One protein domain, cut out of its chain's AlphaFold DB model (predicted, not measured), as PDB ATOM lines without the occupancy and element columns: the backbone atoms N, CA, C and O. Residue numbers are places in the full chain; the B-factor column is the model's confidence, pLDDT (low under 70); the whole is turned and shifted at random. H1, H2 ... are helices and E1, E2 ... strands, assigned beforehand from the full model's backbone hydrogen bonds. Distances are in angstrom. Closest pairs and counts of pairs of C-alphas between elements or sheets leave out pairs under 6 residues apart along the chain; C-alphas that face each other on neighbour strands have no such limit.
ATOM      1  N   LEU A  55     -13.209   9.089 -37.579       98.00
ATOM      2  CA  LEU A  55     -13.414  10.234 -38.448       98.00
ATOM      3  C   LEU A  55     -13.856  11.468 -37.664       98.00
ATOM      4  O   LEU A  55     -14.897  11.508 -37.002       98.00
ATOM      5  N   ILE A  56     -13.065  12.522 -37.806       98.31
ATOM      6  CA  ILE A  56     -13.342  13.855 -37.288       98.31
ATOM      7  C   ILE A  56     -13.630  14.763 -38.482       98.31
ATOM      8  O   ILE A  56     -12.975  14.647 -39.513       98.31
ATOM      9  N   ALA A  57     -14.575  15.689 -38.351       97.44
ATOM     10  CA  ALA A  57     -14.828  16.693 -39.375       97.44
ATOM     11  C   ALA A  57     -15.065  18.072 -38.761       97.44
ATOM     12  O   ALA A  57     -15.570  18.194 -37.640       97.44
ATOM     13  N   CYS A  58     -14.688  19.108 -39.509       95.94
ATOM     14  CA  CYS A  58     -15.179  20.460 -39.275       95.94
ATOM     15  C   CYS A  58     -16.716  20.478 -39.422       95.94
ATOM     16  O   CYS A  58     -17.226  19.783 -40.306       95.94
ATOM     17  N   PRO A  59     -17.474  21.260 -38.624       95.19
ATOM     18  CA  PRO A  59     -18.940  21.268 -38.689       95.19
ATOM     19  C   PRO A  59     -19.513  21.522 -40.089       95.19
ATOM     20  O   PRO A  59     -20.538  20.956 -40.452       95.19
ATOM     21  N   THR A  60     -18.834  22.343 -40.889       95.94
ATOM     22  CA  THR A  60     -19.212  22.679 -42.271       95.94
ATOM     23  C   THR A  60     -19.061  21.513 -43.252       95.94
ATOM     24  O   THR A  60     -19.653  21.548 -44.325       95.94
ATOM     25  N   LEU A  61     -18.322  20.463 -42.887       97.44
ATOM     26  CA  LEU A  61     -18.145  19.248 -43.684       97.44
ATOM     27  C   LEU A  61     -18.941  18.059 -43.138       97.44
ATOM     28  O   LEU A  61     -18.765  16.944 -43.622       97.44
ATOM     29  N   GLU A  62     -19.835  18.245 -42.161       95.62
ATOM     30  CA  GLU A  62     -20.602  17.128 -41.587       95.62
ATOM     31  C   GLU A  62     -21.525  16.438 -42.605       95.62
ATOM     32  O   GLU A  62     -21.722  15.223 -42.528       95.62
ATOM     33  N   GLY A  63     -22.013  17.175 -43.612       95.38
ATOM     34  CA  GLY A  63     -22.761  16.602 -44.738       95.38
ATOM     35  C   GLY A  63     -21.952  15.576 -45.541       95.38
ATOM     36  O   GLY A  63     -22.495  14.554 -45.954       95.38
ATOM     37  N   LEU A  64     -20.640  15.796 -45.688       96.81
ATOM     38  CA  LEU A  64     -19.707  14.849 -46.305       96.81
ATOM     39  C   LEU A  64     -19.244  13.770 -45.307       96.81
ATOM     40  O   LEU A  64     -19.103  12.599 -45.658       96.81
ATOM     41  N   ALA A  65     -19.021  14.153 -44.049       97.12
ATOM     42  CA  ALA A  65     -18.484  13.287 -43.007       97.12
ATOM     43  C   ALA A  65     -19.433  12.151 -42.626       97.12
ATOM     44  O   ALA A  65     -18.982  11.032 -42.398       97.12
ATOM     45  N   LYS A  66     -20.740  12.420 -42.534       97.00
ATOM     46  CA  LYS A  66     -21.742  11.423 -42.136       97.00
ATOM     47  C   LYS A  66     -21.745  10.182 -43.048       97.00
ATOM     48  O   LYS A  66     -21.500   9.100 -42.516       97.00
ATOM     49  N   PRO A  67     -21.956  10.294 -44.373       97.38
ATOM     50  CA  PRO A  67     -21.887   9.133 -45.261       97.38
ATOM     51  C   PRO A  67     -20.479   8.520 -45.316       97.38
ATOM     52  O   PRO A  67     -20.346   7.305 -45.430       97.38
ATOM     53  N   LEU A  68     -19.416   9.318 -45.154       97.50
ATOM     54  CA  LEU A  68     -18.058   8.776 -45.094       97.50
ATOM     55  C   LEU A  68     -17.824   7.914 -43.843       97.50
ATOM     56  O   LEU A  68     -17.211   6.859 -43.958       97.50
ATOM     57  N   ARG A  69     -18.351   8.289 -42.666       97.25
ATOM     58  CA  ARG A  69     -18.301   7.444 -41.452       97.25
ATOM     59  C   ARG A  69     -18.937   6.082 -41.693       97.25
ATOM     60  O   ARG A  69     -18.368   5.071 -41.291       97.25
ATOM     61  N   GLU A  70     -20.087   6.062 -42.362       96.38
ATOM     62  CA  GLU A  70     -20.777   4.824 -42.731       96.38
ATOM     63  C   GLU A  70     -19.912   3.977 -43.677       96.38
ATOM     64  O   GLU A  70     -19.685   2.800 -43.398       96.38
ATOM     65  N   ALA A  71     -19.342   4.590 -44.722       96.50
ATOM     66  CA  ALA A  71     -18.502   3.911 -45.709       96.50
ATOM     67  C   ALA A  71     -17.205   3.317 -45.121       96.50
ATOM     68  O   ALA A  71     -16.770   2.249 -45.545       96.50
ATOM     69  N   VAL A  72     -16.594   3.975 -44.127       95.81
ATOM     70  CA  VAL A  72     -15.356   3.497 -43.469       95.81
ATOM     71  C   VAL A  72     -15.613   2.636 -42.220       95.81
ATOM     72  O   VAL A  72     -14.675   2.150 -41.579       95.81
ATOM     73  N   GLY A  73     -16.882   2.441 -41.850       95.12
ATOM     74  CA  GLY A  73     -17.283   1.679 -40.666       95.12
ATOM     75  C   GLY A  73     -16.968   2.361 -39.329       95.12
ATOM     76  O   GLY A  73     -16.841   1.675 -38.312       95.12
ATOM     77  N   ASP A  74     -16.839   3.691 -39.296       95.88
ATOM     78  CA  ASP A  74     -16.595   4.440 -38.062       95.88
ATOM     79  C   ASP A  74     -17.862   4.519 -37.192       95.88
ATOM     80  O   ASP A  74     -18.856   5.160 -37.534       95.88
ATOM     81  N   LYS A  75     -17.796   3.901 -36.009       93.69
ATOM     82  CA  LYS A  75     -18.869   3.889 -34.996       93.69
ATOM     83  C   LYS A  75     -18.557   4.770 -33.783       93.69
ATOM     84  O   LYS A  75     -19.184   4.630 -32.734       93.69
ATOM     85  N   SER A  76     -17.563   5.653 -33.879       90.94
ATOM     86  CA  SER A  76     -17.086   6.464 -32.753       90.94
ATOM     87  C   SER A  76     -18.090   7.530 -32.286       90.94
ATOM     88  O   SER A  76     -18.022   7.969 -31.131       90.94
ATOM     89  N   GLY A  77     -19.052   7.919 -33.130       89.12
ATOM     90  CA  GLY A  77     -20.000   9.003 -32.855       89.12
ATOM     91  C   GLY A  77     -19.303  10.367 -32.785       89.12
ATOM     92  O   GLY A  77     -18.276  10.579 -33.418       89.12
ATOM     93  N   SER A  78     -19.827  11.310 -31.994       91.50
ATOM     94  CA  SER A  78     -19.174  12.621 -31.836       91.50
ATOM     95  C   SER A  78     -17.839  12.498 -31.087       91.50
ATOM     96  O   SER A  78     -17.785  11.980 -29.964       91.50
ATOM     97  N   VAL A  79     -16.754  12.954 -31.718       96.56
ATOM     98  CA  VAL A  79     -15.389  12.950 -31.156       96.56
ATOM     99  C   VAL A  79     -14.981  14.330 -30.649       96.56
ATOM    100  O   VAL A  79     -14.252  14.409 -29.661       96.56
ATOM    101  N   VAL A  80     -15.456  15.398 -31.296       97.19
ATOM    102  CA  VAL A  80     -15.077  16.790 -31.024       97.19
ATOM    103  C   VAL A  80     -16.323  17.623 -30.732       97.19
ATOM    104  O   VAL A  80     -17.319  17.528 -31.447       97.19
ATOM    105  N   SER A  81     -16.248  18.448 -29.690       96.12
ATOM    106  CA  SER A  81     -17.186  19.532 -29.398       96.12
ATOM    107  C   SER A  81     -16.562  20.854 -29.845       96.12
ATOM    108  O   SER A  81     -15.516  21.246 -29.322       96.12
ATOM    109  N   TRP A  82     -17.187  21.525 -30.813       94.25
ATOM    110  CA  TRP A  82     -16.729  22.790 -31.405       94.25
ATOM    111  C   TRP A  82     -17.344  23.996 -30.676       94.25
ATOM    112  O   TRP A  82     -18.138  24.750 -31.240       94.25
ATOM    113  N   GLU A  83     -17.026  24.126 -29.389       93.25
ATOM    114  CA  GLU A  83     -17.525  25.191 -28.513       93.25
ATOM    115  C   GLU A  83     -16.673  26.464 -28.569       93.25
ATOM    116  O   GLU A  83     -15.508  26.445 -28.964       93.25
ATOM    117  N   SER A  84     -17.247  27.562 -28.078       93.31
ATOM    118  CA  SER A  84     -16.561  28.838 -27.873       93.31
ATOM    119  C   SER A  84     -16.718  29.301 -26.423       93.31
ATOM    120  O   SER A  84     -17.677  28.945 -25.731       93.31
ATOM    121  N   PHE A  85     -15.776  30.103 -25.935       92.56
ATOM    122  CA  PHE A  85     -15.935  30.831 -24.679       92.56
ATOM    123  C   PHE A  85     -17.042  31.890 -24.791       92.56
ATOM    124  O   PHE A  85     -17.467  32.262 -25.882       92.56
ATOM    125  N   LYS A  86     -17.477  32.443 -23.650       94.06
ATOM    126  CA  LYS A  86     -18.450  33.555 -23.621       94.06
ATOM    127  C   LYS A  86     -17.975  34.798 -24.388       94.06
ATOM    128  O   LYS A  86     -18.807  35.591 -24.805       94.06
ATOM    129  N   SER A  87     -16.663  34.966 -24.554       92.88
ATOM    130  CA  SER A  87     -16.040  36.024 -25.359       92.88
ATOM    131  C   SER A  87     -16.153  35.799 -26.872       92.88
ATOM    132  O   SER A  87     -15.852  36.709 -27.633       92.88
ATOM    133  N   GLY A  88     -16.569  34.607 -27.309       90.75
ATOM    134  CA  GLY A  88     -16.548  34.188 -28.711       90.75
ATOM    135  C   GLY A  88     -15.254  33.487 -29.130       90.75
ATOM    136  O   GLY A  88     -15.193  32.955 -30.234       90.75
ATOM    137  N   ASP A  89     -14.242  33.427 -28.256       91.31
ATOM    138  CA  ASP A  89     -12.977  32.761 -28.569       91.31
ATOM    139  C   ASP A  89     -13.153  31.237 -28.722       91.31
ATOM    140  O   ASP A  89     -13.869  30.620 -27.924       91.31
ATOM    141  N   PRO A  90     -12.456  30.607 -29.682       91.88
ATOM    142  CA  PRO A  90     -12.331  29.159 -29.816       91.88
ATOM    143  C   PRO A  90     -12.096  28.374 -28.517       91.88
ATOM    144  O   PRO A  90     -11.167  28.669 -27.764       91.88
ATOM    145  N   ASN A  91     -12.880  27.316 -28.280       93.06
ATOM    146  CA  ASN A  91     -12.691  26.391 -27.155       93.06
ATOM    147  C   ASN A  91     -13.044  24.928 -27.508       93.06
ATOM    148  O   ASN A  91     -13.904  24.323 -26.852       93.06
ATOM    149  N   PRO A  92     -12.412  24.334 -28.538       94.56
ATOM    150  CA  PRO A  92     -12.719  22.970 -28.938       94.56
ATOM    151  C   PRO A  92     -12.297  21.968 -27.855       94.56
ATOM    152  O   PRO A  92     -11.242  22.096 -27.231       94.56
ATOM    153  N   ARG A  93     -13.103  20.920 -27.656       95.75
ATOM    154  CA  ARG A  93     -12.776  19.775 -26.787       95.75
ATOM    155  C   ARG A  93     -12.887  18.487 -27.580       95.75
ATOM    156  O   ARG A  93     -13.769  18.370 -28.420       95.75
ATOM    157  N   PHE A  94     -12.051  17.497 -27.287       96.62
ATOM    158  CA  PHE A  94     -12.129  16.191 -27.943       96.62
ATOM    159  C   PHE A  94     -12.105  15.040 -26.938       96.62
ATOM    160  O   PHE A  94     -11.555  15.144 -25.841       96.62
ATOM    161  N   SER A  95     -12.705  13.914 -27.318       96.88
ATOM    162  CA  SER A  95     -12.695  12.694 -26.518       96.88
ATOM    163  C   SER A  95     -11.395  11.923 -26.740       96.88
ATOM    164  O   SER A  95     -11.285  11.117 -27.663       96.88
ATOM    165  N   PHE A  96     -10.403  12.136 -25.870       95.25
ATOM    166  CA  PHE A  96      -9.096  11.484 -26.005       95.25
ATOM    167  C   PHE A  96      -9.189   9.949 -26.035       95.25
ATOM    168  O   PHE A  96      -8.500   9.305 -26.819       95.25
ATOM    169  N   ARG A  97     -10.106   9.353 -25.256       95.06
ATOM    170  CA  ARG A  97     -10.345   7.897 -25.228       95.06
ATOM    171  C   ARG A  97     -10.789   7.342 -26.582       95.06
ATOM    172  O   ARG A  97     -10.538   6.180 -26.885       95.06
ATOM    173  N   LYS A  98     -11.457   8.157 -27.405       96.38
ATOM    174  CA  LYS A  98     -11.896   7.733 -28.736       96.38
ATOM    175  C   LYS A  98     -10.756   7.713 -29.744       96.38
ATOM    176  O   LYS A  98     -10.855   6.907 -30.659       96.38
ATOM    177  N   VAL A  99      -9.706   8.519 -29.566       97.06
ATOM    178  CA  VAL A  99      -8.627   8.715 -30.557       97.06
ATOM    179  C   VAL A  99      -7.274   8.125 -30.146       97.06
ATOM    180  O   VAL A  99      -6.437   7.871 -31.010       97.06
ATOM    181  N   LEU A 100      -7.052   7.895 -28.848       96.25
ATOM    182  CA  LEU A 100      -5.788   7.398 -28.304       96.25
ATOM    183  C   LEU A 100      -5.361   6.093 -28.993       96.25
ATOM    184  O   LEU A 100      -6.097   5.108 -28.970       96.25
ATOM    185  N   GLY A 101      -4.176   6.104 -29.606       95.62
ATOM    186  CA  GLY A 101      -3.597   4.944 -30.285       95.62
ATOM    187  C   GLY A 101      -4.345   4.483 -31.543       95.62
ATOM    188  O   GLY A 101      -4.090   3.378 -32.015       95.62
ATOM    189  N   LYS A 102      -5.257   5.290 -32.104       96.00
ATOM    190  CA  LYS A 102      -6.042   4.924 -33.298       96.00
ATOM    191  C   LYS A 102      -5.593   5.659 -34.553       96.00
ATOM    192  O   LYS A 102      -4.945   6.700 -34.471       96.00
ATOM    193  N   LYS A 103      -5.960   5.126 -35.720       97.06
ATOM    194  CA  LYS A 103      -5.903   5.871 -36.982       97.06
ATOM    195  C   LYS A 103      -7.021   6.915 -36.974       97.06
ATOM    196  O   LYS A 103      -8.171   6.565 -36.711       97.06
ATOM    197  N   VAL A 104      -6.683   8.173 -37.230       98.25
ATOM    198  CA  VAL A 104      -7.639   9.283 -37.288       98.25
ATOM    199  C   VAL A 104      -7.618   9.901 -38.677       98.25
ATOM    200  O   VAL A 104      -6.555  10.245 -39.188       98.25
ATOM    201  N   VAL A 105      -8.806  10.069 -39.249       98.50
ATOM    202  CA  VAL A 105      -9.043  10.824 -40.482       98.50
ATOM    203  C   VAL A 105      -9.730  12.125 -40.088       98.50
ATOM    204  O   VAL A 105     -10.813  12.097 -39.505       98.50
ATOM    205  N   PHE A 106      -9.106  13.263 -40.367       98.62
ATOM    206  CA  PHE A 106      -9.658  14.579 -40.065       98.62
ATOM    207  C   PHE A 106     -10.011  15.320 -41.356       98.62
ATOM    208  O   PHE A 106      -9.117  15.706 -42.102       98.62
ATOM    209  N   LEU A 107     -11.306  15.533 -41.606       98.56
ATOM    210  CA  LEU A 107     -11.790  16.384 -42.693       98.56
ATOM    211  C   LEU A 107     -11.647  17.856 -42.288       98.56
ATOM    212  O   LEU A 107     -12.446  18.377 -41.499       98.56
ATOM    213  N   LEU A 108     -10.614  18.505 -42.823       98.31
ATOM    214  CA  LEU A 108     -10.302  19.908 -42.584       98.31
ATOM    215  C   LEU A 108     -10.941  20.780 -43.665       98.31
ATOM    216  O   LEU A 108     -10.756  20.553 -44.860       98.31
ATOM    217  N   ASP A 109     -11.661  21.813 -43.235       97.56
ATOM    218  CA  ASP A 109     -12.306  22.772 -44.123       97.56
ATOM    219  C   ASP A 109     -11.512  24.075 -44.206       97.56
ATOM    220  O   ASP A 109     -11.450  24.858 -43.251       97.56
ATOM    221  N   THR A 110     -10.939  24.340 -45.379       96.56
ATOM    222  CA  THR A 110     -10.237  25.600 -45.644       96.56
ATOM    223  C   THR A 110     -11.179  26.746 -46.015       96.56
ATOM    224  O   THR A 110     -10.750  27.897 -46.090       96.56
ATOM    225  N   VAL A 111     -12.470  26.491 -46.216       95.56
ATOM    226  CA  VAL A 111     -13.478  27.528 -46.459       95.56
ATOM    227  C   VAL A 111     -13.937  28.156 -45.143       95.56
ATOM    228  O   VAL A 111     -14.096  29.380 -45.089       95.56
ATOM    229  N   ALA A 112     -14.039  27.366 -44.069       94.38
ATOM    230  CA  ALA A 112     -14.378  27.796 -42.706       94.38
ATOM    231  C   ALA A 112     -13.245  28.586 -42.009       94.38
ATOM    232  O   ALA A 112     -12.683  28.172 -40.991       94.38
ATOM    233  N   GLN A 113     -12.906  29.759 -42.550       91.00
ATOM    234  CA  GLN A 113     -11.805  30.614 -42.081       91.00
ATOM    235  C   GLN A 113     -11.949  31.043 -40.612       91.00
ATOM    236  O   GLN A 113     -10.962  31.101 -39.882       91.00
ATOM    237  N   ASN A 114     -13.177  31.261 -40.137       91.00
ATOM    238  CA  ASN A 114     -13.461  31.603 -38.738       91.00
ATOM    239  C   ASN A 114     -13.146  30.469 -37.743       91.00
ATOM    240  O   ASN A 114     -13.030  30.729 -36.550       91.00
ATOM    241  N   ARG A 115     -12.990  29.229 -38.219       93.06
ATOM    242  CA  ARG A 115     -12.612  28.058 -37.411       93.06
ATOM    243  C   ARG A 115     -11.192  27.587 -37.685       93.06
ATOM    244  O   ARG A 115     -10.776  26.550 -37.175       93.06
ATOM    245  N   MET A 116     -10.418  28.321 -38.484       94.00
ATOM    246  CA  MET A 116      -9.097  27.863 -38.916       94.00
ATOM    247  C   MET A 116      -8.164  27.583 -37.732       94.00
ATOM    248  O   MET A 116      -7.501  26.549 -37.691       94.00
ATOM    249  N   PHE A 117      -8.169  28.459 -36.725       94.06
ATOM    250  CA  PHE A 117      -7.357  28.271 -35.525       94.06
ATOM    251  C   PHE A 117      -7.760  27.021 -34.722       94.06
ATOM    252  O   PHE A 117      -6.886  26.295 -34.252       94.06
ATOM    253  N   GLU A 118      -9.062  26.731 -34.603       95.38
ATOM    254  CA  GLU A 118      -9.575  25.517 -33.945       95.38
ATOM    255  C   GLU A 118      -9.083  24.258 -34.656       95.38
ATOM    256  O   GLU A 118      -8.582  23.332 -34.020       95.38
ATOM    257  N   GLN A 119      -9.188  24.247 -35.986       96.94
ATOM    258  CA  GLN A 119      -8.779  23.121 -36.819       96.94
ATOM    259  C   GLN A 119      -7.265  22.883 -36.740       96.94
ATOM    260  O   GLN A 119      -6.837  21.752 -36.518       96.94
ATOM    261  N   LEU A 120      -6.449  23.940 -36.835       96.31
ATOM    262  CA  LEU A 120      -4.991  23.851 -36.677       96.31
ATOM    263  C   LEU A 120      -4.596  23.382 -35.270       96.31
ATOM    264  O   LEU A 120      -3.719  22.530 -35.123       96.31
ATOM    265  N   SER A 121      -5.272  23.889 -34.237       95.38
ATOM    266  CA  SER A 121      -5.054  23.455 -32.852       95.38
ATOM    267  C   SER A 121      -5.366  21.970 -32.680       95.38
ATOM    268  O   SER A 121      -4.634  21.264 -31.988       95.38
ATOM    269  N   LEU A 122      -6.414  21.473 -33.345       96.75
ATOM    270  CA  LEU A 122      -6.772  20.061 -33.311       96.75
ATOM    271  C   LEU A 122      -5.737  19.181 -34.034       96.75
ATOM    272  O   LEU A 122      -5.353  18.140 -33.507       96.75
ATOM    273  N   VAL A 123      -5.223  19.611 -35.192       97.00
ATOM    274  CA  VAL A 123      -4.112  18.920 -35.880       97.00
ATOM    275  C   VAL A 123      -2.892  18.805 -34.964       97.00
ATOM    276  O   VAL A 123      -2.278  17.742 -34.882       97.00
ATOM    277  N   GLN A 124      -2.546  19.877 -34.248       95.31
ATOM    278  CA  GLN A 124      -1.412  19.880 -33.324       95.31
ATOM    279  C   GLN A 124      -1.650  18.974 -32.115       95.31
ATOM    280  O   GLN A 124      -0.794  18.158 -31.778       95.31
ATOM    281  N   VAL A 125      -2.821  19.073 -31.478       95.69
ATOM    282  CA  VAL A 125      -3.097  18.315 -30.254       95.69
ATOM    283  C   VAL A 125      -3.203  16.819 -30.530       95.69
ATOM    284  O   VAL A 125      -2.702  16.041 -29.735       95.69
ATOM    285  N   LEU A 126      -3.768  16.382 -31.665       96.88
ATOM    286  CA  LEU A 126      -3.904  14.952 -31.991       96.88
ATOM    287  C   LEU A 126      -2.553  14.235 -32.123       96.88
ATOM    288  O   LEU A 126      -2.462  13.030 -31.872       96.88
ATOM    289  N   GLN A 127      -1.497  14.970 -32.465       96.12
ATOM    290  CA  GLN A 127      -0.146  14.428 -32.557       96.12
ATOM    291  C   GLN A 127       0.515  14.200 -31.182       96.12
ATOM    292  O   GLN A 127       1.472  13.428 -31.084       96.12
ATOM    293  N   GLY A 128       0.007  14.835 -30.120       95.50
ATOM    294  CA  GLY A 128       0.514  14.691 -28.758       95.50
ATOM    295  C   GLY A 128      -0.246  15.554 -27.749       95.50
ATOM    296  O   GLY A 128      -0.329  16.773 -27.898       95.50
ATOM    297  N   PHE A 129      -0.781  14.928 -26.704       95.00
ATOM    298  CA  PHE A 129      -1.579  15.588 -25.677       95.00
ATOM    299  C   PHE A 129      -1.354  14.978 -24.289       95.00
ATOM    300  O   PHE A 129      -1.198  13.763 -24.158       95.00
ATOM    301  N   PRO A 130      -1.370  15.784 -23.218       93.88
ATOM    302  CA  PRO A 130      -1.306  15.262 -21.863       93.88
ATOM    303  C   PRO A 130      -2.671  14.729 -21.416       93.88
ATOM    304  O   PRO A 130      -3.711  15.353 -21.634       93.88
ATOM    305  N   VAL A 131      -2.647  13.588 -20.740       92.38
ATOM    306  CA  VAL A 131      -3.791  12.955 -20.089       92.38
ATOM    307  C   VAL A 131      -3.524  12.988 -18.584       92.38
ATOM    308  O   VAL A 131      -2.666  12.239 -18.120       92.38
ATOM    309  N   PRO A 132      -4.189  13.875 -17.823       89.00
ATOM    310  CA  PRO A 132      -3.999  13.955 -16.378       89.00
ATOM    311  C   PRO A 132      -4.381  12.645 -15.692       89.00
ATOM    312  O   PRO A 132      -5.343  11.991 -16.107       89.00
ATOM    313  N   ASP A 133      -3.675  12.309 -14.616       81.94
ATOM    314  CA  ASP A 133      -4.043  11.182 -13.761       81.94
ATOM    315  C   ASP A 133      -5.409  11.442 -13.098       81.94
ATOM    316  O   ASP A 133      -5.772  12.588 -12.812       81.94
ATOM    317  N   GLU A 134      -6.188  10.388 -12.828       75.62
ATOM    318  CA  GLU A 134      -7.555  10.530 -12.292       75.62
ATOM    319  C   GLU A 134      -7.591  11.288 -10.957       75.62
ATOM    320  O   GLU A 134      -8.483  12.107 -10.731       75.62
ATOM    321  N   SER A 135      -6.573  11.097 -10.108       75.94
ATOM    322  CA  SER A 135      -6.415  11.818  -8.839       75.94
ATOM    323  C   SER A 135      -6.157  13.320  -9.006       75.94
ATOM    324  O   SER A 135      -6.332  14.077  -8.055       75.94
ATOM    325  N   ASP A 136      -5.751  13.763 -10.199       71.00
ATOM    326  CA  ASP A 136      -5.380  15.144 -10.510       71.00
ATOM    327  C   ASP A 136      -6.332  15.838 -11.486       71.00
ATOM    328  O   ASP A 136      -6.111  17.008 -11.812       71.00
ATOM    329  N   ALA A 137      -7.418  15.182 -11.904       65.75
ATOM    330  CA  ALA A 137      -8.386  15.731 -12.855       65.75
ATOM    331  C   ALA A 137      -9.025  17.059 -12.387       65.75
ATOM    332  O   ALA A 137      -9.419  17.882 -13.212       65.75
ATOM    333  N   GLY A 138      -9.092  17.295 -11.069       69.19
ATOM    334  CA  GLY A 138      -9.559  18.553 -10.469       69.19
ATOM    335  C   GLY A 138      -8.474  19.623 -10.274       69.19
ATOM    336  O   GLY A 138      -8.779  20.751  -9.881       69.19
ATOM    337  N   THR A 139      -7.201  19.299 -10.519       73.00
ATOM    338  CA  THR A 139      -6.088  20.240 -10.350       73.00
ATOM    339  C   THR A 139      -5.881  21.094 -11.599       73.00
ATOM    340  O   THR A 139      -6.138  20.690 -12.732       73.00
ATOM    341  N   LYS A 140      -5.406  22.330 -11.409       80.31
ATOM    342  CA  LYS A 140      -5.129  23.244 -12.526       80.31
ATOM    343  C   LYS A 140      -4.021  22.660 -13.411       80.31
ATOM    344  O   LYS A 140      -3.028  22.175 -12.877       80.31
ATOM    345  N   TRP A 141      -4.120  22.847 -14.734       81.94
ATOM    346  CA  TRP A 141      -3.084  22.510 -15.736       81.94
ATOM    347  C   TRP A 141      -1.646  22.721 -15.240       81.94
ATOM    348  O   TRP A 141      -0.798  21.836 -15.313       81.94
ATOM    349  N   LYS A 142      -1.385  23.909 -14.678       82.81
ATOM    350  CA  LYS A 142      -0.055  24.315 -14.208       82.81
ATOM    351  C   LYS A 142       0.512  23.384 -13.129       82.81
ATOM    352  O   LYS A 142       1.727  23.296 -13.009       82.81
ATOM    353  N   THR A 143      -0.336  22.727 -12.345       83.62
ATOM    354  CA  THR A 143       0.060  21.871 -11.224       83.62
ATOM    355  C   THR A 143       0.509  20.496 -11.708       83.62
ATOM    356  O   THR A 143       1.641  20.096 -11.428       83.62
ATOM    357  N   TYR A 144      -0.329  19.780 -12.465       83.25
ATOM    358  CA  TYR A 144       0.040  18.442 -12.935       83.25
ATOM    359  C   TYR A 144       1.150  18.498 -13.996       83.25
ATOM    360  O   TYR A 144       2.079  17.700 -13.939       83.25
ATOM    361  N   ALA A 145       1.148  19.500 -14.887       86.56
ATOM    362  CA  ALA A 145       2.179  19.622 -15.920       86.56
ATOM    363  C   ALA A 145       3.572  19.901 -15.323       86.56
ATOM    364  O   ALA A 145       4.569  19.340 -15.772       86.56
ATOM    365  N   ARG A 146       3.662  20.735 -14.273       87.81
ATOM    366  CA  ARG A 146       4.934  20.996 -13.568       87.81
ATOM    367  C   ARG A 146       5.441  19.792 -12.784       87.81
ATOM    368  O   ARG A 146       6.645  19.648 -12.646       87.81
ATOM    369  N   SER A 147       4.536  18.974 -12.252       86.81
ATOM    370  CA  SER A 147       4.893  17.772 -11.487       86.81
ATOM    371  C   SER A 147       5.081  16.531 -12.362       86.81
ATOM    372  O   SER A 147       5.449  15.487 -11.838       86.81
ATOM    373  N   GLY A 148       4.817  16.628 -13.669       87.88
ATOM    374  CA  GLY A 148       4.878  15.500 -14.598       87.88
ATOM    375  C   GLY A 148       3.809  14.432 -14.365       87.88
ATOM    376  O   GLY A 148       3.918  13.335 -14.894       87.88
ATOM    377  N   ARG A 149       2.763  14.725 -13.582       89.81
ATOM    378  CA  ARG A 149       1.696  13.772 -13.220       89.81
ATOM    379  C   ARG A 149       0.624  13.682 -14.305       89.81
ATOM    380  O   ARG A 149      -0.500  14.153 -14.149       89.81
ATOM    381  N   TYR A 150       1.049  13.208 -15.469       92.69
ATOM    382  CA  TYR A 150       0.196  12.968 -16.622       92.69
ATOM    383  C   TYR A 150       0.826  11.924 -17.547       92.69
ATOM    384  O   TYR A 150       2.050  11.862 -17.700       92.69
ATOM    385  N   ALA A 151      -0.020  11.161 -18.233       93.56
ATOM    386  CA  ALA A 151       0.394  10.298 -19.328       93.56
ATOM    387  C   ALA A 151       0.419  11.076 -20.652       93.56
ATOM    388  O   ALA A 151      -0.429  11.934 -20.902       93.56
ATOM    389  N   TRP A 152       1.362  10.770 -21.539       95.56
ATOM    390  CA  TRP A 152       1.376  11.336 -22.889       95.56
ATOM    391  C   TRP A 152       0.547  10.481 -23.846       95.56
ATOM    392  O   TRP A 152       0.861   9.313 -24.077       95.56
ATOM    393  N   GLY A 153      -0.524  11.055 -24.384       95.69
ATOM    394  CA  GLY A 153      -1.403  10.440 -25.371       95.69
ATOM    395  C   GLY A 153      -1.200  11.023 -26.767       95.69
ATOM    396  O   GLY A 153      -0.697  12.130 -26.930       95.69
ATOM    397  N   ARG A 154      -1.570  10.247 -27.783       96.00
ATOM    398  CA  ARG A 154      -1.465  10.600 -29.207       96.00
ATOM    399  C   ARG A 154      -2.294   9.634 -30.050       96.00
ATOM    400  O   ARG A 154      -2.687   8.566 -29.573       96.00
ATOM    401  N   VAL A 155      -2.542   9.983 -31.305       97.12
ATOM    402  CA  VAL A 155      -3.084   9.045 -32.303       97.12
ATOM    403  C   VAL A 155      -1.991   8.095 -32.812       97.12
ATOM    404  O   VAL A 155      -0.806   8.371 -32.653       97.12
ATOM    405  N   ALA A 156      -2.360   6.971 -33.431       95.94
ATOM    406  CA  ALA A 156      -1.399   6.076 -34.090       95.94
ATOM    407  C   ALA A 156      -1.037   6.528 -35.513       95.94
ATOM    408  O   ALA A 156       0.060   6.234 -35.983       95.94
ATOM    409  N   HIS A 157      -1.952   7.218 -36.193       96.62
ATOM    410  CA  HIS A 157      -1.761   7.798 -37.523       96.62
ATOM    411  C   HIS A 157      -2.748   8.957 -37.690       96.62
ATOM    412  O   HIS A 157      -3.895   8.828 -37.249       96.62
ATOM    413  N   LEU A 158      -2.327  10.052 -38.324       97.88
ATOM    414  CA  LEU A 158      -3.190  11.191 -38.637       97.88
ATOM    415  C   LEU A 158      -3.218  11.461 -40.144       97.88
ATOM    416  O   LEU A 158      -2.224  11.912 -40.703       97.88
ATOM    417  N   THR A 159      -4.370  11.268 -40.779       98.50
ATOM    418  CA  THR A 159      -4.616  11.730 -42.151       98.50
ATOM    419  C   THR A 159      -5.490  12.973 -42.091       98.50
ATOM    420  O   THR A 159      -6.646  12.902 -41.678       98.50
ATOM    421  N   VAL A 160      -4.953  14.121 -42.490       98.62
ATOM    422  CA  VAL A 160      -5.724  15.355 -42.662       98.62
ATOM    423  C   VAL A 160      -6.184  15.404 -44.109       98.62
ATOM    424  O   VAL A 160      -5.378  15.610 -45.008       98.62
ATOM    425  N   VAL A 161      -7.474  15.185 -44.333       98.75
ATOM    426  CA  VAL A 161      -8.086  15.261 -45.659       98.75
ATOM    427  C   VAL A 161      -8.547  16.689 -45.889       98.75
ATOM    428  O   VAL A 161      -9.267  17.252 -45.064       98.75
ATOM    429  N   ILE A 162      -8.157  17.252 -47.024       98.62
ATOM    430  CA  ILE A 162      -8.540  18.582 -47.468       98.62
ATOM    431  C   ILE A 162      -9.335  18.427 -48.771       98.62
ATOM    432  O   ILE A 162      -8.733  18.384 -49.848       98.62
ATOM    433  N   PRO A 163     -10.680  18.326 -48.693       98.19
ATOM    434  CA  PRO A 163     -11.525  18.186 -49.876       98.19
ATOM    435  C   PRO A 163     -11.367  19.335 -50.860       98.19
ATOM    436  O   PRO A 163     -11.486  19.127 -52.054       98.19
ATOM    437  N   TRP A 164     -11.099  20.539 -50.362       97.81
ATOM    438  CA  TRP A 164     -10.817  21.699 -51.186       97.81
ATOM    439  C   TRP A 164      -9.766  22.582 -50.518       97.81
ATOM    440  O   TRP A 164      -9.887  22.934 -49.338       97.81
ATOM    441  N   TYR A 165      -8.724  22.932 -51.274       97.31
ATOM    442  CA  TYR A 165      -7.594  23.720 -50.799       97.31
ATOM    443  C   TYR A 165      -7.717  25.184 -51.217       97.31
ATOM    444  O   TYR A 165      -7.092  25.623 -52.172       97.31
ATOM    445  N   ARG A 166      -8.493  25.975 -50.473       94.88
ATOM    446  CA  ARG A 166      -8.783  27.383 -50.789       94.88
ATOM    447  C   ARG A 166      -7.560  28.243 -51.164       94.88
ATOM    448  O   ARG A 166      -7.709  29.070 -52.060       94.88
ATOM    449  N   PRO A 167      -6.376  28.104 -50.535       94.44
ATOM    450  CA  PRO A 167      -5.206  28.896 -50.915       94.44
ATOM    451  C   PRO A 167      -4.562  28.514 -52.260       94.44
ATOM    452  O   PRO A 167      -3.580  29.146 -52.626       94.44
ATOM    453  N   CYS A 168      -5.055  27.505 -52.988       90.69
ATOM    454  CA  CYS A 168      -4.407  26.910 -54.167       90.69
ATOM    455  C   CYS A 168      -4.252  27.813 -55.400       90.69
ATOM    456  O   CYS A 168      -3.794  27.312 -56.413       90.69
ATOM    457  N   GLN A 169      -4.702  29.071 -55.347       84.75
ATOM    458  CA  GLN A 169      -4.449  30.086 -56.382       84.75
ATOM    459  C   GLN A 169      -3.393  31.118 -55.947       84.75
ATOM    460  O   GLN A 169      -3.117  32.082 -56.660       84.75
ATOM    461  N   MET A 170      -2.867  30.971 -54.727       89.62
ATOM    462  CA  MET A 170      -1.902  31.862 -54.083       89.62
ATOM    463  C   MET A 170      -0.536  31.172 -53.949       89.62
ATOM    464  O   MET A 170       0.149  31.327 -52.936       89.62
ATOM    465  N   GLU A 171      -0.172  30.345 -54.932       85.19
ATOM    466  CA  GLU A 171       1.094  29.608 -54.985       85.19
ATOM    467  C   GLU A 171       2.228  30.385 -55.661       85.19
ATOM    468  O   GLU A 171       3.400  30.044 -55.495       85.19
ATOM    469  N   ARG A 172       1.916  31.436 -56.422       83.62
ATOM    470  CA  ARG A 172       2.919  32.226 -57.147       83.62
ATOM    471  C   ARG A 172       3.341  33.438 -56.332       83.62
ATOM    472  O   ARG A 172       2.537  34.024 -55.615       83.62
ATOM    473  N   VAL A 173       4.604  33.823 -56.491       85.94
ATOM    474  CA  VAL A 173       5.109  35.106 -56.002       85.94
ATOM    475  C   VAL A 173       5.294  36.024 -57.197       85.94
ATOM    476  O   VAL A 173       6.217  35.822 -57.987       85.94
ATOM    477  N   SER A 174       4.417  37.015 -57.336       87.50
ATOM    478  CA  SER A 174       4.563  38.071 -58.335       87.50
ATOM    479  C   SER A 174       5.098  39.339 -57.681       87.50
ATOM    480  O   SER A 174       4.930  39.565 -56.479       87.50
ATOM    481  N   ARG A 175       5.764  40.161 -58.492       89.56
ATOM    482  CA  ARG A 175       6.103  41.534 -58.128       89.56
ATOM    483  C   ARG A 175       4.938  42.441 -58.480       89.56
ATOM    484  O   ARG A 175       4.356  42.289 -59.552       89.56
ATOM    485  N   TRP A 176       4.634  43.362 -57.581       92.12
ATOM    486  CA  TRP A 176       3.533  44.303 -57.713       92.12
ATOM    487  C   TRP A 176       4.001  45.726 -57.446       92.12
ATOM    488  O   TRP A 176       4.875  45.942 -56.607       92.12
ATOM    489  N   ASP A 177       3.359  46.677 -58.110       93.25
ATOM    490  CA  ASP A 177       3.393  48.097 -57.784       93.25
ATOM    491  C   ASP A 177       1.971  48.633 -57.623       93.25
ATOM    492  O   ASP A 177       0.996  48.053 -58.114       93.25
ATOM    493  N   LEU A 178       1.872  49.749 -56.906       93.00
ATOM    494  CA  LEU A 178       0.652  50.530 -56.810       93.00
ATOM    495  C   LEU A 178       0.692  51.593 -57.910       93.00
ATOM    496  O   LEU A 178       1.543  52.480 -57.872       93.00
ATOM    497  N   ALA A 179      -0.197  51.479 -58.893       89.44
ATOM    498  CA  ALA A 179      -0.336  52.476 -59.944       89.44
ATOM    499  C   ALA A 179      -0.863  53.807 -59.377       89.44
ATOM    500  O   ALA A 179      -1.428  53.854 -58.281       89.44
ATOM    501  N   ASP A 180      -0.721  54.890 -60.146       90.75
ATOM    502  CA  ASP A 180      -1.137  56.242 -59.736       90.75
ATOM    503  C   ASP A 180      -2.640  56.347 -59.405       90.75
ATOM    504  O   ASP A 180      -3.054  57.218 -58.640       90.75
ATOM    505  N   ASP A 181      -3.466  55.450 -59.953       92.75
ATOM    506  CA  ASP A 181      -4.905  55.359 -59.683       92.75
ATOM    507  C   ASP A 181      -5.253  54.528 -58.429       92.75
ATOM    508  O   ASP A 181      -6.427  54.355 -58.099       92.75
ATOM    509  N   GLY A 182      -4.240  54.023 -57.717       91.62
ATOM    510  CA  GLY A 182      -4.387  53.173 -56.538       91.62
ATOM    511  C   GLY A 182      -4.682  51.703 -56.850       91.62
ATOM    512  O   GLY A 182      -4.931  50.931 -55.921       91.62
ATOM    513  N   SER A 183      -4.668  51.294 -58.122       92.31
ATOM    514  CA  SER A 183      -4.806  49.891 -58.505       92.31
ATOM    515  C   SER A 183      -3.480  49.136 -58.375       92.31
ATOM    516  O   SER A 183      -2.392  49.681 -58.561       92.31
ATOM    517  N   TRP A 184      -3.565  47.851 -58.033       90.69
ATOM    518  CA  TRP A 184      -2.404  46.965 -58.016       90.69
ATOM    519  C   TRP A 184      -2.113  46.459 -59.430       90.69
ATOM    520  O   TRP A 184      -3.001  45.916 -60.088       90.69
ATOM    521  N   THR A 185      -0.861  46.578 -59.874       86.94
ATOM    522  CA  THR A 185      -0.395  46.069 -61.171       86.94
ATOM    523  C   THR A 185       0.860  45.215 -61.018       86.94
ATOM    524  O   THR A 185       1.719  45.498 -60.190       86.94
ATOM    525  N   ASN A 186       0.971  44.164 -61.827       87.38
ATOM    526  CA  ASN A 186       2.148  43.296 -61.927       87.38
ATOM    527  C   ASN A 186       2.818  43.386 -63.309       87.38
ATOM    528  O   ASN A 186       3.540  42.476 -63.718       87.38
ATOM    529  N   ALA A 187       2.546  44.464 -64.054       84.12
ATOM    530  CA  ALA A 187       3.078  44.665 -65.400       84.12
ATOM    531  C   ALA A 187       4.587  44.970 -65.412       84.12
ATOM    532  O   ALA A 187       5.264  44.676 -66.398       84.12
ATOM    533  N   GLU A 188       5.118  45.539 -64.327       80.56
ATOM    534  CA  GLU A 188       6.520  45.939 -64.225       80.56
ATOM    535  C   GLU A 188       7.353  44.937 -63.418       80.56
ATOM    536  O   GLU A 188       7.050  44.601 -62.272       80.56
ATOM    537  N   ALA A 189       8.480  44.496 -63.984       83.44
ATOM    538  CA  ALA A 189       9.417  43.607 -63.291       83.44
ATOM    539  C   ALA A 189      10.105  44.274 -62.077       83.44
ATOM    540  O   ALA A 189      10.696  43.589 -61.234       83.44
ATOM    541  N   SER A 190      10.051  45.605 -61.990       85.88
ATOM    542  CA  SER A 190      10.591  46.432 -60.906       85.88
ATOM    543  C   SER A 190       9.696  46.530 -59.669       85.88
ATOM    544  O   SER A 190      10.155  47.130 -58.700       85.88
ATOM    545  N   GLY A 191       8.516  45.892 -59.672       89.56
ATOM    546  CA  GLY A 191       7.546  45.927 -58.574       89.56
ATOM    547  C   GLY A 191       8.147  45.890 -57.168       89.56
ATOM    548  O   GLY A 191       8.890  44.959 -56.838       89.56
ATOM    549  N   GLY A 192       7.825  46.895 -56.346       93.06
ATOM    550  CA  GLY A 192       8.324  47.065 -54.977       93.06
ATOM    551  C   GLY A 192       7.649  46.171 -53.929       93.06
ATOM    552  O   GLY A 192       8.161  46.036 -52.815       93.06
ATOM    553  N   TYR A 193       6.526  45.540 -54.278       93.19
ATOM    554  CA  TYR A 193       5.750  44.652 -53.413       93.19
ATOM    555  C   TYR A 193       5.799  43.208 -53.914       93.19
ATOM    556  O   TYR A 193       5.990  42.945 -55.101       93.19
ATOM    557  N   LEU A 194       5.621  42.256 -52.998       92.12
ATOM    558  CA  LEU A 194       5.608  40.824 -53.297       92.12
ATOM    559  C   LEU A 194       4.342  40.179 -52.746       92.12
ATOM    560  O   LEU A 194       3.916  40.497 -51.634       92.12
ATOM    561  N   ASP A 195       3.800  39.221 -53.495       89.44
ATOM    562  CA  ASP A 195       2.775  38.322 -52.967       89.44
ATOM    563  C   ASP A 195       3.305  37.505 -51.784       89.44
ATOM    564  O   ASP A 195       4.469  37.090 -51.744       89.44
ATOM    565  N   VAL A 196       2.408  37.188 -50.849       90.44
ATOM    566  CA  VAL A 196       2.667  36.177 -49.822       90.44
ATOM    567  C   VAL A 196       2.217  34.811 -50.357       90.44
ATOM    568  O   VAL A 196       1.016  34.644 -50.601       90.44
ATOM    569  N   PRO A 197       3.126  33.818 -50.487       91.12
ATOM    570  CA  PRO A 197       2.817  32.477 -50.992       91.12
ATOM    571  C   PRO A 197       1.983  31.698 -49.963       91.12
ATOM    572  O   PRO A 197       2.478  30.899 -49.158       91.12
ATOM    573  N   SER A 198       0.690  32.009 -49.924       93.62
ATOM    574  CA  SER A 198      -0.227  31.571 -48.872       93.62
ATOM    575  C   SER A 198      -0.547  30.083 -48.998       93.62
ATOM    576  O   SER A 198      -0.736  29.423 -47.976       93.62
ATOM    577  N   ALA A 199      -0.501  29.527 -50.215       95.25
ATOM    578  CA  ALA A 199      -0.592  28.087 -50.445       95.25
ATOM    579  C   ALA A 199       0.530  27.325 -49.728       95.25
ATOM    580  O   ALA A 199       0.285  26.363 -49.011       95.25
ATOM    581  N   GLN A 200       1.772  27.771 -49.860       95.50
ATOM    582  CA  GLN A 200       2.923  27.132 -49.235       95.50
ATOM    583  C   GLN A 200       2.930  27.371 -47.728       95.50
ATOM    584  O   GLN A 200       3.179  26.453 -46.949       95.50
ATOM    585  N   THR A 201       2.611  28.598 -47.311       95.19
ATOM    586  CA  THR A 201       2.557  28.981 -45.896       95.19
ATOM    587  C   THR A 201       1.543  28.128 -45.142       95.19
ATOM    588  O   THR A 201       1.848  27.597 -44.075       95.19
ATOM    589  N   PHE A 202       0.350  27.941 -45.703       96.62
ATOM    590  CA  PHE A 202      -0.697  27.178 -45.043       96.62
ATOM    591  C   PHE A 202      -0.396  25.669 -45.011       96.62
ATOM    592  O   PHE A 202      -0.541  25.045 -43.959       96.62
ATOM    593  N   ALA A 203       0.151  25.099 -46.091       96.81
ATOM    594  CA  ALA A 203       0.645  23.720 -46.090       96.81
ATOM    595  C   ALA A 203       1.741  23.515 -45.030       96.81
ATOM    596  O   ALA A 203       1.735  22.522 -44.297       96.81
ATOM    597  N   ARG A 204       2.639  24.499 -44.878       96.00
ATOM    598  CA  ARG A 204       3.674  24.472 -43.844       96.00
ATOM    599  C   ARG A 204       3.075  24.476 -42.441       96.00
ATOM    600  O   ARG A 204       3.500  23.666 -41.620       96.00
ATOM    601  N   LEU A 205       2.087  25.334 -42.181       95.94
ATOM    602  CA  LEU A 205       1.390  25.397 -40.894       95.94
ATOM    603  C   LEU A 205       0.737  24.056 -40.542       95.94
ATOM    604  O   LEU A 205       0.894  23.589 -39.413       95.94
ATOM    605  N   LEU A 206       0.086  23.406 -41.509       96.81
ATOM    606  CA  LEU A 206      -0.495  22.074 -41.328       96.81
ATOM    607  C   LEU A 206       0.569  21.020 -40.994       96.81
ATOM    608  O   LEU A 206       0.359  20.211 -40.100       96.81
ATOM    609  N   SER A 207       1.731  21.069 -41.647       96.06
ATOM    610  CA  SER A 207       2.841  20.123 -41.436       96.06
ATOM    611  C   SER A 207       3.711  20.391 -40.198       96.06
ATOM    612  O   SER A 207       4.767  19.771 -40.035       96.06
ATOM    613  N   THR A 208       3.328  21.350 -39.348       93.00
ATOM    614  CA  THR A 208       4.152  21.761 -38.203       93.00
ATOM    615  C   THR A 208       4.352  20.582 -37.242       93.00
ATOM    616  O   THR A 208       3.359  19.948 -36.865       93.00
ATOM    617  N   PRO A 209       5.600  20.293 -36.812       88.44
ATOM    618  CA  PRO A 209       5.873  19.252 -35.827       88.44
ATOM    619  C   PRO A 209       5.074  19.468 -34.538       88.44
ATOM    620  O   PRO A 209       4.837  20.619 -34.167       88.44
ATOM    621  N   PRO A 210       4.716  18.398 -33.813       86.81
ATOM    622  CA  PRO A 210       3.928  18.546 -32.603       86.81
ATOM    623  C   PRO A 210       4.696  19.270 -31.509       86.81
ATOM    624  O   PRO A 210       5.927  19.202 -31.419       86.81
ATOM    625  N   LEU A 211       3.930  19.893 -30.621       86.62
ATOM    626  CA  LEU A 211       4.470  20.507 -29.419       86.62
ATOM    627  C   LEU A 211       5.170  19.454 -28.540       86.62
ATOM    628  O   LEU A 211       4.664  18.335 -28.390       86.62
ATOM    629  N   PRO A 212       6.320  19.794 -27.933       89.62
ATOM    630  CA  PRO A 212       6.956  18.917 -26.962       89.62
ATOM    631  C   PRO A 212       6.059  18.748 -25.723       89.62
ATOM    632  O   PRO A 212       5.256  19.640 -25.417       89.62
ATOM    633  N   PRO A 213       6.211  17.644 -24.968       92.06
ATOM    634  CA  PRO A 213       5.503  17.482 -23.708       92.06
ATOM    635  C   PRO A 213       5.769  18.656 -22.753       92.06
ATOM    636  O   PRO A 213       6.911  19.104 -22.624       92.06
ATOM    637  N   PRO A 214       4.736  19.186 -22.079       90.06
ATOM    638  CA  PRO A 214       4.883  20.352 -21.221       90.06
ATOM    639  C   PRO A 214       5.601  20.037 -19.898       90.06
ATOM    640  O   PRO A 214       5.515  18.935 -19.351       90.06
ATOM    641  N   GLY A 215       6.218  21.066 -19.312       89.25
ATOM    642  CA  GLY A 215       6.716  21.032 -17.935       89.25
ATOM    643  C   GLY A 215       7.853  20.033 -17.720       89.25
ATOM    644  O   GLY A 215       8.829  20.051 -18.460       89.25
ATOM    645  N   ALA A 216       7.737  19.197 -16.686       87.62
ATOM    646  CA  ALA A 216       8.770  18.221 -16.318       87.62
ATOM    647  C   ALA A 216       8.820  16.985 -17.244       87.62
ATOM    648  O   ALA A 216       9.636  16.093 -17.025       87.62
ATOM    649  N   GLY A 217       7.960  16.931 -18.268       89.62
ATOM    650  CA  GLY A 217       7.723  15.737 -19.076       89.62
ATOM    651  C   GLY A 217       6.663  14.810 -18.461       89.62
ATOM    652  O   GLY A 217       6.251  15.020 -17.319       89.62
ATOM    653  N   PRO A 218       6.166  13.827 -19.227       93.19
ATOM    654  CA  PRO A 218       5.119  12.915 -18.777       93.19
ATOM    655  C   PRO A 218       5.676  11.830 -17.844       93.19
ATOM    656  O   PRO A 218       6.797  11.360 -18.040       93.19
ATOM    657  N   SER A 219       4.875  11.370 -16.882       91.31
ATOM    658  CA  SER A 219       5.217  10.236 -16.004       91.31
ATOM    659  C   SER A 219       5.170   8.896 -16.740       91.31
ATOM    660  O   SER A 219       5.824   7.933 -16.344       91.31
ATOM    661  N   SER A 220       4.370   8.823 -17.803       92.88
ATOM    662  CA  SER A 220       4.134   7.615 -18.587       92.88
ATOM    663  C   SER A 220       3.661   7.957 -20.000       92.88
ATOM    664  O   SER A 220       3.380   9.110 -20.328       92.88
ATOM    665  N   VAL A 221       3.550   6.950 -20.863       93.44
ATOM    666  CA  VAL A 221       2.991   7.116 -22.206       93.44
ATOM    667  C   VAL A 221       1.767   6.221 -22.347       93.44
ATOM    668  O   VAL A 221       1.845   5.013 -22.141       93.44
ATOM    669  N   ALA A 222       0.633   6.819 -22.711       91.94
ATOM    670  CA  ALA A 222      -0.671   6.164 -22.704       91.94
ATOM    671  C   ALA A 222      -0.850   5.125 -23.830       91.94
ATOM    672  O   ALA A 222      -1.740   4.285 -23.745       91.94
ATOM    673  N   ASP A 223      -0.018   5.170 -24.875       89.31
ATOM    674  CA  ASP A 223      -0.022   4.221 -25.998       89.31
ATOM    675  C   ASP A 223       1.143   3.208 -25.958       89.31
ATOM    676  O   ASP A 223       1.322   2.441 -26.902       89.31
ATOM    677  N   GLY A 224       1.954   3.217 -24.891       89.50
ATOM    678  CA  GLY A 224       3.111   2.331 -24.724       89.50
ATOM    679  C   GLY A 224       4.319   2.635 -25.622       89.50
ATOM    680  O   GLY A 224       5.305   1.900 -25.576       89.50
ATOM    681  N   ARG A 225       4.285   3.700 -26.438       90.94
ATOM    682  CA  ARG A 225       5.410   4.097 -27.306       90.94
ATOM    683  C   ARG A 225       6.408   4.991 -26.564       90.94
ATOM    684  O   ARG A 225       6.118   5.511 -25.491       90.94
ATOM    685  N   SER A 226       7.589   5.227 -27.145       90.88
ATOM    686  CA  SER A 226       8.534   6.199 -26.577       90.88
ATOM    687  C   SER A 226       7.962   7.621 -26.623       90.88
ATOM    688  O   SER A 226       7.202   7.976 -27.527       90.88
ATOM    689  N   VAL A 227       8.329   8.470 -25.661       88.62
ATOM    690  CA  VAL A 227       7.872   9.871 -25.625       88.62
ATOM    691  C   VAL A 227       8.265  10.636 -26.899       88.62
ATOM    692  O   VAL A 227       7.465  11.410 -27.428       88.62
ATOM    693  N   ASP A 228       9.431  10.323 -27.469       87.75
ATOM    694  CA  ASP A 228       9.966  10.942 -28.689       87.75
ATOM    695  C   ASP A 228       9.354  10.414 -29.987       87.75
ATOM    696  O   ASP A 228       9.511  11.039 -31.034       87.75
ATOM    697  N   TRP A 229       8.612   9.306 -29.939       91.06
ATOM    698  CA  TRP A 229       7.899   8.819 -31.112       91.06
ATOM    699  C   TRP A 229       6.889   9.864 -31.607       91.06
ATOM    700  O   TRP A 229       6.367  10.675 -30.837       91.06
ATOM    701  N   ARG A 230       6.610   9.886 -32.906       89.25
ATOM    702  CA  ARG A 230       5.669  10.829 -33.517       89.25
ATOM    703  C   ARG A 230       4.716  10.051 -34.416       89.25
ATOM    704  O   ARG A 230       5.196   9.176 -35.142       89.25
ATOM    705  N   PRO A 231       3.403  10.332 -34.371       93.56
ATOM    706  CA  PRO A 231       2.494   9.701 -35.307       93.56
ATOM    707  C   PRO A 231       2.861  10.094 -36.736       93.56
ATOM    708  O   PRO A 231       3.094  11.277 -36.989       93.56
ATOM    709  N   PRO A 232       2.899   9.129 -37.672       95.56
ATOM    710  CA  PRO A 232       2.896   9.445 -39.087       95.56
ATOM    711  C   PRO A 232       1.717  10.364 -39.398       95.56
ATOM    712  O   PRO A 232       0.598  10.132 -38.923       95.56
ATOM    713  N   MET A 233       2.000  11.404 -40.174       96.75
ATOM    714  CA  MET A 233       1.021  12.401 -40.563       96.75
ATOM    715  C   MET A 233       1.004  12.550 -42.079       96.75
ATOM    716  O   MET A 233       2.051  12.741 -42.696       96.75
ATOM    717  N   GLU A 234      -0.187  12.515 -42.659       97.88
ATOM    718  CA  GLU A 234      -0.432  12.719 -44.082       97.88
ATOM    719  C   GLU A 234      -1.357  13.927 -44.284       97.88
ATOM    720  O   GLU A 234      -2.384  14.041 -43.613       97.88
ATOM    721  N   LEU A 235      -1.014  14.814 -45.218       98.50
ATOM    722  CA  LEU A 235      -1.952  15.759 -45.821       98.50
ATOM    723  C   LEU A 235      -2.457  15.151 -47.126       98.50
ATOM    724  O   LEU A 235      -1.679  14.958 -48.061       98.50
ATOM    725  N   PHE A 236      -3.750  14.865 -47.183       98.56
ATOM    726  CA  PHE A 236      -4.412  14.297 -48.345       98.56
ATOM    727  C   PHE A 236      -5.293  15.364 -49.014       98.56
ATOM    728  O   PHE A 236      -6.351  15.722 -48.501       98.56
ATOM    729  N   PHE A 237      -4.865  15.861 -50.173       98.38
ATOM    730  CA  PHE A 237      -5.590  16.832 -50.991       98.38
ATOM    731  C   PHE A 237      -6.408  16.150 -52.092       98.38
ATOM    732  O   PHE A 237      -5.909  15.259 -52.785       98.38
ATOM    733  N   VAL A 238      -7.638  16.619 -52.301       98.06
ATOM    734  CA  VAL A 238      -8.437  16.291 -53.491       98.06
ATOM    735  C   VAL A 238      -8.234  17.398 -54.525       98.06
ATOM    736  O   VAL A 238      -8.356  18.569 -54.181       98.06
ATOM    737  N   GLU A 239      -7.880  17.021 -55.757       95.56
ATOM    738  CA  GLU A 239      -7.673  17.915 -56.911       95.56
ATOM    739  C   GLU A 239      -6.823  19.171 -56.624       95.56
ATOM    740  O   GLU A 239      -7.202  20.309 -56.901       95.56
ATOM    741  N   LEU A 240      -5.621  18.987 -56.076       94.75
ATOM    742  CA  LEU A 240      -4.733  20.118 -55.817       94.75
ATOM    743  C   LEU A 240      -4.325  20.825 -57.128       94.75
ATOM    744  O   LEU A 240      -3.760  20.189 -58.017       94.75
ATOM    745  N   HIS A 241      -4.568  22.138 -57.234       92.94
ATOM    746  CA  HIS A 241      -4.280  22.926 -58.447       92.94
ATOM    747  C   HIS A 241      -2.833  22.751 -58.935       92.94
ATOM    748  O   HIS A 241      -2.599  22.369 -60.082       92.94
ATOM    749  N   GLU A 242      -1.876  22.954 -58.024       90.44
ATOM    750  CA  GLU A 242      -0.435  22.849 -58.259       90.44
ATOM    751  C   GLU A 242       0.213  22.048 -57.122       90.44
ATOM    752  O   GLU A 242       0.215  22.463 -55.959       90.44
ATOM    753  N   GLU A 243       0.757  20.875 -57.445       92.06
ATOM    754  CA  GLU A 243       1.279  19.946 -56.436       92.06
ATOM    755  C   GLU A 243       2.700  20.288 -55.993       92.06
ATOM    756  O   GLU A 243       3.001  20.263 -54.797       92.06
ATOM    757  N   GLU A 244       3.574  20.626 -56.944       93.00
ATOM    758  CA  GLU A 244       4.998  20.832 -56.680       93.00
ATOM    759  C   GLU A 244       5.254  21.901 -55.600       93.00
ATOM    760  O   GLU A 244       6.008  21.611 -54.664       93.00
ATOM    761  N   PRO A 245       4.620  23.095 -55.629       92.88
ATOM    762  CA  PRO A 245       4.881  24.120 -54.622       92.88
ATOM    763  C   PRO A 245       4.458  23.692 -53.211       92.88
ATOM    764  O   PRO A 245       5.152  23.989 -52.235       92.88
ATOM    765  N   VAL A 246       3.341  22.969 -53.091       95.00
ATOM    766  CA  VAL A 246       2.831  22.464 -51.808       95.00
ATOM    767  C   VAL A 246       3.732  21.356 -51.272       95.00
ATOM    768  O   VAL A 246       4.135  21.410 -50.109       95.00
ATOM    769  N   GLN A 247       4.116  20.398 -52.120       95.38
ATOM    770  CA  GLN A 247       5.066  19.348 -51.756       95.38
ATOM    771  C   GLN A 247       6.406  19.946 -51.321       95.38
ATOM    772  O   GLN A 247       6.959  19.537 -50.304       95.38
ATOM    773  N   ALA A 248       6.925  20.939 -52.047       94.75
ATOM    774  CA  ALA A 248       8.167  21.617 -51.697       94.75
ATOM    775  C   ALA A 248       8.090  22.306 -50.325       94.75
ATOM    776  O   ALA A 248       9.041  22.214 -49.548       94.75
ATOM    777  N   ALA A 249       6.958  22.932 -49.989       94.62
ATOM    778  CA  ALA A 249       6.764  23.636 -48.718       94.62
ATOM    779  C   ALA A 249       6.821  22.716 -47.482       94.62
ATOM    780  O   ALA A 249       7.274  23.125 -46.406       94.62
ATOM    781  N   VAL A 250       6.394  21.460 -47.624       95.38
ATOM    782  CA  VAL A 250       6.434  20.463 -46.540       95.38
ATOM    783  C   VAL A 250       7.708  19.613 -46.528       95.38
ATOM    784  O   VAL A 250       7.903  18.835 -45.588       95.38
ATOM    785  N   ARG A 251       8.606  19.754 -47.519       94.00
ATOM    786  CA  ARG A 251       9.886  19.023 -47.536       94.00
ATOM    787  C   ARG A 251      10.656  19.270 -46.233       94.00
ATOM    788  O   ARG A 251      10.690  20.377 -45.691       94.00
ATOM    789  N   GLY A 252      11.266  18.207 -45.711       91.31
ATOM    790  CA  GLY A 252      12.012  18.237 -44.450       91.31
ATOM    791  C   GLY A 252      11.150  18.213 -43.184       91.31
ATOM    792  O   GLY A 252      11.696  18.301 -42.087       91.31
ATOM    793  N   THR A 253       9.825  18.091 -43.300       92.56
ATOM    794  CA  THR A 253       8.963  17.712 -42.169       92.56
ATOM    795  C   THR A 253       8.791  16.193 -42.101       92.56
ATOM    796  O   THR A 253       9.159  15.475 -43.029       92.56
ATOM    797  N   ALA A 254       8.216  15.694 -41.005       91.06
ATOM    798  CA  ALA A 254       7.792  14.296 -40.894       91.06
ATOM    799  C   ALA A 254       6.438  14.021 -41.587       91.06
ATOM    800  O   ALA A 254       5.913  12.913 -41.488       91.06
ATOM    801  N   CYS A 255       5.858  15.029 -42.245       96.31
ATOM    802  CA  CYS A 255       4.548  14.956 -42.864       96.31
ATOM    803  C   CYS A 255       4.659  14.552 -44.340       96.31
ATOM    804  O   CYS A 255       5.473  15.097 -45.086       96.31
ATOM    805  N   GLN A 256       3.829  13.600 -44.757       96.38
ATOM    806  CA  GLN A 256       3.677  13.196 -46.151       96.38
ATOM    807  C   GLN A 256       2.576  14.021 -46.819       96.38
ATOM    808  O   GLN A 256       1.580  14.358 -46.184       96.38
ATOM    809  N   VAL A 257       2.743  14.335 -48.101       97.38
ATOM    810  CA  VAL A 257       1.696  14.955 -48.922       97.38
ATOM    811  C   VAL A 257       1.266  13.960 -49.979       97.38
ATOM    812  O   VAL A 257       2.101  13.433 -50.711       97.38
ATOM    813  N   ARG A 258      -0.044  13.752 -50.066       97.38
ATOM    814  CA  ARG A 258      -0.701  12.991 -51.117       97.38
ATOM    815  C   ARG A 258      -1.744  13.879 -51.777       97.38
ATOM    816  O   ARG A 258      -2.573  14.478 -51.099       97.38
ATOM    817  N   ALA A 259      -1.690  13.977 -53.096       96.62
ATOM    818  CA  ALA A 259      -2.698  14.653 -53.895       96.62
ATOM    819  C   ALA A 259      -3.323  13.624 -54.831       96.62
ATOM    820  O   ALA A 259      -2.610  12.875 -55.493       96.62
ATOM    821  N   GLU A 260      -4.649  13.561 -54.857       97.06
ATOM    822  CA  GLU A 260      -5.371  12.623 -55.712       97.06
ATOM    823  C   GLU A 260      -6.283  13.387 -56.660       97.06
ATOM    824  O   GLU A 260      -6.984  14.325 -56.267       97.06
ATOM    825  N   ARG A 261      -6.287  12.951 -57.918       96.25
ATOM    826  CA  ARG A 261      -7.118  13.522 -58.971       96.25
ATOM    827  C   ARG A 261      -8.460  12.797 -58.996       96.25
ATOM    828  O   ARG A 261      -8.514  11.577 -59.143       96.25
TER     829      ARG A 261
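This is residues 55 to 261 of the 449 residues of the protein "Hypothetical protein" of Brandtodinium nutricula (UniProt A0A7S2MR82). A strongly twisted sheet of five parallel strands makes the core, with H1 over one face along edge strand E1 and H6 over the opposite face along edge strand E10; H3 and H5 graze the sheet, and the hairpin E2 and E3 packs on H3. At one end of the long axis an arm holding E8 reaches far out, and at the other end lie the antiparallel pair E5 and E6 and H4. The printed part has 207 residues with six named helices and ten named strands, in the order E1 H1 E2 E3 H2 E4 H3 E5 H4 E6 E7 E8 H5 E9 H6 E10, mixed in class. The large sheet runs E1 E4 E7 E9 E10; the whole is only just compact, close to loose, with a radius of gyration of the C-alphas of 20.1 A, and spans 67 by 41 by 38 A.

E1, residues 55 to 57, begins at C-alpha 55 (-13.414, 10.234, -38.448). H1 is residues 59 to 72, 18.7 A long, E2 80 to 84, E3 90 to 94, H2 96 to 99 and E4 103 to 107. H3, residues 113 to 126, is 20.2 A long. E5 is residues 129 to 132, H4 141 to 147, E6 150 to 153, and E7 157 to 162, 16.2 A long. E8 is residues 175 to 178, with C-alpha 178 at (0.652, 50.530, -56.810). H5 is residues 198 to 206, E9 233 to 238, 16.5 A, and H6 243 to 250. E10, residues 255 to 260, is 16.4 A long and ends at C-alpha 260 (-5.371, 12.623, -55.712).

In the large sheet N 56 and O 105 of E1 and E4 are 2.9 A apart, N 106 and O 159 of E4 and E7 2.8 A, N 160 and O 234 of E7 and E9 2.8 A, and N 235 and O 256 of E9 and E10 2.8 A. H1 lies over E1 at a height over the sheet of 7.2 A. H6 lies over E10 at 9.3 A, and E9, H6 and E10 form a strand-helix-strand unit, two parallel neighbour strands joined through a helix, with a right-handed crossover. H5 and H6 touch at Gln 200 and Ala 249, closest C-alphas 5.2 A apart. H3, with residues 120 to 123 alone, only just touches H5, with 3 pairs of C-alphas within 8 A, the closest Leu 120 and Leu 206 at 6.7 A. The closest C-alphas of E3 and H3 are Pro 90 and Glu 118, 6.2 A; in the hairpin, N 81 and O 93 are 2.8 A apart. H2 and H3 are close but not clearly touching. In E5 and E6, N 129 and O 153 are 2.8 A apart, and Pro 132 of E5 and Tyr 144 of H4 have the closest C-alphas, 6.9 A. E8 pairs with no named strand. Every O i to N i+4 pair is within hydrogen-bond range in H4, H5 and H6, against 7 of 10 in H1 and 8 of 10 in H3; H2 is too short for such a pair.

The C-alphas of Ser 135 and Asp 180 are the farthest apart, 67.8 A. The printed part has no cut. The links E7 to E8, E8 to H5 and H5 to E9 are long. Mean pLDDT of the printed part is 92.7, with residues 137 to 138 under 70.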